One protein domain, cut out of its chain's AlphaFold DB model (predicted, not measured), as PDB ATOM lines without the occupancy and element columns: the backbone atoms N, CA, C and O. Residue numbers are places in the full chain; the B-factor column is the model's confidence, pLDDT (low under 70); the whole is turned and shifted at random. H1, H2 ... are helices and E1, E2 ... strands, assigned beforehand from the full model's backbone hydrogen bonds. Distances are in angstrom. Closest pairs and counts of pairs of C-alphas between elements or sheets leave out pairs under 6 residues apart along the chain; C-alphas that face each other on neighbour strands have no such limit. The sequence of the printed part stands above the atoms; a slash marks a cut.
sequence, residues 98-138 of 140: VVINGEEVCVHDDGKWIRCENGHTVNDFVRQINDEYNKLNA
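AT A GLANCE: This is residues 98 to 138 of the 140 residues of an uncharacterized protein of Moniliophthora perniciosa (strain FA553 / isolate CP02) (UniProt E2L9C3). A narrow, staggered ribbon of three short strands and one longer helix are offset along an elongated outline, and the helix H1 only grazes the ribbon, near E1. The turn between E2 and E3 lies toward one end of the long axis and the last residues of H1 toward the other. The printed part has 41 residues, with three named strands and then one named helix, in the order E1, E2, E3, H1; the sheet order is E1, E2, E3, antiparallel, and the class is mixed, helices and strands. It is only just compact, close to loose, with a radius of gyration of the C-alphas of 10.9 A, and the C-alphas span 38 by 19 by 12 A.

IN THESE COORDINATES: E1, residues 98 to 100, begins at C-alpha 98, (55.659, 129.210, 130.135). E2, residues 103 to 109, is 17.3 A long from first to last C-alpha. E3 is residues 112 to 114. H1, residues 122 to 137, is 22.5 A long and ends at C-alpha 137, (52.705, 138.800, 149.450).

HOW THE PARTS SIT: The strands form a meander, each the antiparallel neighbour of the one before. E2 pairs with E1 over residues 103 to 106 and with E3 over residues 107 to 109. In the hairpin E1 and E2, at 168 degrees, N 98 and O 106 are 2.8 A apart, within hydrogen-bond range. In the hairpin E2 and E3, at 153 degrees, N 114 and O 107 are 2.8 A apart, also within range. E1 and E3 are edge strands and apart. H1 is on the sheet but only grazes it, with residues 125 to 132; the closest C-alphas of E1 and H1 are those of Ile 100 and Ile 129, 6.8 A apart. In H1 every O i to N i+4 pair is within hydrogen-bond range.

THE WHOLE: The two C-alphas farthest apart are those of Asp 110 and Ala 138, 37.9 A. The printed part has no cut. The links E1 to E2 and E2 to E3 are tight, and E3 to H1 is short. The mean pLDDT of the printed part is 95.7, and no printed residue is under 70.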
ATOM      1  N   VAL A  98      55.875 129.140 128.691       96.31
ATOM      2  CA  VAL A  98      55.659 129.210 130.135       96.31
ATOM      3  C   VAL A  98      55.427 130.668 130.506       96.31
ATOM      4  O   VAL A  98      56.267 131.527 130.230       96.31
ATOM      5  N   VAL A  99      54.286 130.933 131.136       96.00
ATOM      6  CA  VAL A  99      53.915 132.258 131.635       96.00
ATOM      7  C   VAL A  99      53.815 132.194 133.150       96.00
ATOM      8  O   VAL A  99      53.101 131.343 133.682       96.00
ATOM      9  N   ILE A 100      54.507 133.093 133.846       96.19
ATOM     10  CA  ILE A 100      54.425 133.242 135.303       96.19
ATOM     11  C   ILE A 100      54.021 134.688 135.584       96.19
ATOM     12  O   ILE A 100      54.629 135.612 135.061       96.19
ATOM     13  N   ASN A 101      52.955 134.878 136.367       94.38
ATOM     14  CA  ASN A 101      52.418 136.200 136.720       94.38
ATOM     15  C   ASN A 101      52.146 137.127 135.507       94.38
ATOM     16  O   ASN A 101      52.332 138.335 135.568       94.38
ATOM     17  N   GLY A 102      51.705 136.551 134.382       92.56
ATOM     18  CA  GLY A 102      51.403 137.292 133.151       92.56
ATOM     19  C   GLY A 102      52.606 137.580 132.246       92.56
ATOM     20  O   GLY A 102      52.403 138.075 131.140       92.56
ATOM     21  N   GLU A 103      53.825 137.223 132.655       93.38
ATOM     22  CA  GLU A 103      55.042 137.416 131.861       93.38
ATOM     23  C   GLU A 103      55.510 136.103 131.214       93.38
ATOM     24  O   GLU A 103      55.546 135.052 131.860       93.38
ATOM     25  N   GLU A 104      55.872 136.148 129.925       95.50
ATOM     26  CA  GLU A 104      56.566 135.045 129.245       95.50
ATOM     27  C   GLU A 104      57.973 134.905 129.841       95.50
ATOM     28  O   GLU A 104      58.793 135.810 129.704       95.50
ATOM     29  N   VAL A 105      58.254 133.768 130.485       96.62
ATOM     30  CA  VAL A 105      59.541 133.531 131.169       96.62
ATOM     31  C   VAL A 105      60.445 132.528 130.457       96.62
ATOM     32  O   VAL A 105      61.629 132.440 130.774       96.62
ATOM     33  N   CYS A 106      59.875 131.693 129.584       97.31
ATOM     34  CA  CYS A 106      60.589 130.632 128.880       97.31
ATOM     35  C   CYS A 106      59.708 130.033 127.781       97.31
ATOM     36  O   CYS A 106      58.507 129.839 127.981       97.31
ATOM     37  N   VAL A 107      60.289 129.691 126.630       97.00
ATOM     38  CA  VAL A 107      59.570 129.043 125.523       97.00
ATOM     39  C   VAL A 107      60.305 127.790 125.085       97.00
ATOM     40  O   VAL A 107      61.520 127.806 124.912       97.00
ATOM     41  N   HIS A 108      59.569 126.698 124.886       95.50
ATOM     42  CA  HIS A 108      60.119 125.475 124.315       95.50
ATOM     43  C   HIS A 108      59.635 125.282 122.877       95.50
ATOM     44  O   HIS A 108      58.501 124.861 122.648       95.50
ATOM     45  N   ASP A 109      60.510 125.532 121.911       93.81
ATOM     46  CA  ASP A 109      60.194 125.438 120.488       93.81
ATOM     47  C   ASP A 109      61.213 124.554 119.762       93.81
ATOM     48  O   ASP A 109      62.409 124.601 120.046       93.81
ATOM     49  N   ASP A 110      60.725 123.702 118.862       90.56
ATOM     50  CA  ASP A 110      61.537 122.756 118.077       90.56
ATOM     51  C   ASP A 110      62.583 121.964 118.901       90.56
ATOM     52  O   ASP A 110      63.755 121.831 118.546       90.56
ATOM     53  N   GLY A 111      62.164 121.462 120.069       89.75
ATOM     54  CA  GLY A 111      63.027 120.664 120.949       89.75
ATOM     55  C   GLY A 111      64.065 121.470 121.735       89.75
ATOM     56  O   GLY A 111      64.981 120.874 122.306       89.75
ATOM     57  N   LYS A 112      63.964 122.803 121.746       95.56
ATOM     58  CA  LYS A 112      64.918 123.697 122.407       95.56
ATOM     59  C   LYS A 112      64.204 124.684 123.317       95.56
ATOM     60  O   LYS A 112      63.175 125.249 122.964       95.56
ATOM     61  N   TRP A 113      64.813 124.942 124.466       96.50
ATOM     62  CA  TRP A 113      64.435 126.050 125.334       96.50
ATOM     63  C   TRP A 113      65.069 127.347 124.824       96.50
ATOM     64  O   TRP A 113      66.277 127.404 124.594       96.50
ATOM     65  N   ILE A 114      64.251 128.377 124.629       96.00
ATOM     66  CA  ILE A 114      64.635 129.703 124.139       96.00
ATOM     67  C   ILE A 114      63.983 130.778 125.011       96.00
ATOM     68  O   ILE A 114      62.891 130.564 125.531       96.00
ATOM     69  N   ARG A 115      64.633 131.945 125.130       94.81
ATOM     70  CA  ARG A 115      64.146 133.080 125.947       94.81
ATOM     71  C   ARG A 115      63.863 132.678 127.401       94.81
ATOM     72  O   ARG A 115      62.764 132.864 127.896       94.81
ATOM     73  N   CYS A 116      64.841 132.007 128.011       96.94
ATOM     74  CA  CYS A 116      64.770 131.459 129.367       96.94
ATOM     75  C   CYS A 116      65.907 132.036 130.217       96.94
ATOM     76  O   CYS A 116      66.775 131.303 130.696       96.94
ATOM     77  N   GLU A 117      65.956 133.360 130.349       96.38
ATOM     78  CA  GLU A 117      67.026 134.111 131.022       96.38
ATOM     79  C   GLU A 117      67.243 133.633 132.466       96.38
ATOM     80  O   GLU A 117      68.370 133.608 132.958       96.38
ATOM     81  N   ASN A 118      66.166 133.181 133.116       96.12
ATOM     82  CA  ASN A 118      66.167 132.687 134.493       96.12
ATOM     83  C   ASN A 118      66.311 131.158 134.610       96.12
ATOM     84  O   ASN A 118      66.166 130.617 135.709       96.12
ATOM     85  N   GLY A 119      66.615 130.472 133.505       96.88
ATOM     86  CA  GLY A 119      66.745 129.019 133.423       96.88
ATOM     87  C   GLY A 119      65.454 128.308 133.006       96.88
ATOM     88  O   GLY A 119      64.373 128.893 132.964       96.88
ATOM     89  N   HIS A 120      65.588 127.030 132.650       96.81
ATOM     90  CA  HIS A 120      64.521 126.208 132.060       96.81
ATOM     91  C   HIS A 120      64.372 124.832 132.735       96.81
ATOM     92  O   HIS A 120      63.734 123.921 132.199       96.81
ATOM     93  N   THR A 121      65.029 124.620 133.879       97.19
ATOM     94  CA  THR A 121      64.857 123.401 134.676       97.19
ATOM     95  C   THR A 121      63.633 123.524 135.584       97.19
ATOM     96  O   THR A 121      63.144 124.618 135.855       97.19
ATOM     97  N   VAL A 122      63.148 122.398 136.118       96.19
ATOM     98  CA  VAL A 122      62.048 122.410 137.101       96.19
ATOM     99  C   VAL A 122      62.381 123.312 138.295       96.19
ATOM    100  O   VAL A 122      61.540 124.100 138.716       96.19
ATOM    101  N   ASN A 123      63.617 123.249 138.799       98.06
ATOM    102  CA  ASN A 123      64.056 124.080 139.921       98.06
ATOM    103  C   ASN A 123      64.044 125.576 139.573       98.06
ATOM    104  O   ASN A 123      63.714 126.392 140.431       98.06
ATOM    105  N   ASP A 124      64.350 125.935 138.323       98.06
ATOM    106  CA  ASP A 124      64.300 127.325 137.860       98.06
ATOM    107  C   ASP A 124      62.869 127.864 137.851       98.06
ATOM    108  O   ASP A 124      62.637 128.993 138.285       98.06
ATOM    109  N   PHE A 125      61.901 127.058 137.408       97.62
ATOM    110  CA  PHE A 125      60.489 127.442 137.444       97.62
ATOM    111  C   PHE A 125      59.950 127.518 138.874       97.62
ATOM    112  O   PHE A 125      59.278 128.489 139.211       97.62
ATOM    113  N   VAL A 126      60.285 126.555 139.740       98.19
ATOM    114  CA  VAL A 126      59.889 126.585 141.161       98.19
ATOM    115  C   VAL A 126      60.414 127.844 141.849       98.19
ATOM    116  O   VAL A 126      59.666 128.508 142.563       98.19
ATOM    117  N   ARG A 127      61.681 128.206 141.612       97.94
ATOM    118  CA  ARG A 127      62.267 129.443 142.139       97.94
ATOM    119  C   ARG A 127      61.497 130.675 141.662       97.94
ATOM    120  O   ARG A 127      61.078 131.462 142.497       97.94
ATOM    121  N   GLN A 128      61.260 130.803 140.356       97.81
ATOM    122  CA  GLN A 128      60.535 131.947 139.791       97.81
ATOM    123  C   GLN A 128      59.107 132.072 140.347       97.81
ATOM    124  O   GLN A 128      58.687 133.167 140.703       97.81
ATOM    125  N   ILE A 129      58.381 130.956 140.494       97.69
ATOM    126  CA  ILE A 129      57.043 130.945 141.109       97.69
ATOM    127  C   ILE A 129      57.105 131.435 142.562       97.69
ATOM    128  O   ILE A 129      56.287 132.259 142.963       97.69
ATOM    129  N   ASN A 130      58.071 130.949 143.346       97.81
ATOM    130  CA  ASN A 130      58.235 131.365 144.741       97.81
ATOM    131  C   ASN A 130      58.639 132.841 144.859       97.81
ATOM    132  O   ASN A 130      58.156 133.531 145.753       97.81
ATOM    133  N   ASP A 131      59.488 133.336 143.958       96.50
ATOM    134  CA  ASP A 131      59.886 134.743 143.920       96.50
ATOM    135  C   ASP A 131      58.680 135.646 143.613       96.50
ATOM    136  O   ASP A 131      58.465 136.632 144.319       96.50
ATOM    137  N   GLU A 132      57.848 135.290 142.628       96.62
ATOM    138  CA  GLU A 132      56.607 136.019 142.328       96.62
ATOM    139  C   GLU A 132      55.595 135.939 143.475       96.62
ATOM    140  O   GLU A 132      55.006 136.953 143.853       96.62
ATOM    141  N   TYR A 133      55.440 134.768 144.100       96.69
ATOM    142  CA  TYR A 133      54.611 134.621 145.296       96.69
ATOM    143  C   TYR A 133      55.081 135.557 146.416       96.69
ATOM    144  O   TYR A 133      54.271 136.276 146.998       96.69
ATOM    145  N   ASN A 134      56.385 135.594 146.697       96.81
ATOM    146  CA  ASN A 134      56.939 136.470 147.724       96.81
ATOM    147  C   ASN A 134      56.700 137.945 147.387       96.81
ATOM    148  O   ASN A 134      56.271 138.685 148.263       96.81
ATOM    149  N   LYS A 135      56.901 138.380 146.135       95.31
ATOM    150  CA  LYS A 135      56.632 139.770 145.709       95.31
ATOM    151  C   LYS A 135      55.169 140.168 145.912       95.31
ATOM    152  O   LYS A 135      54.904 141.244 146.440       95.31
ATOM    153  N   LEU A 136      54.234 139.295 145.529       95.19
ATOM    154  CA  LEU A 136      52.794 139.539 145.665       95.19
ATOM    155  C   LEU A 136      52.333 139.580 147.129       95.19
ATOM    156  O   LEU A 136      51.333 140.225 147.432       95.19
ATOM    157  N   ASN A 137      53.061 138.917 148.034       95.19
ATOM    158  CA  ASN A 137      52.705 138.800 149.450       95.19
ATOM    159  C   ASN A 137      53.629 139.588 150.399       95.19
ATOM    160  O   ASN A 137      53.398 139.582 151.603       95.19
ATOM    161  N   ALA A 138      54.647 140.292 149.895       85.62
ATOM    162  CA  ALA A 138      55.576 141.099 150.699       85.62
ATOM    163  C   ALA A 138      54.975 142.433 151.195       85.62
ATOM    164  O   ALA A 138      55.661 143.196 151.871       85.62
TER     165      ALA A 138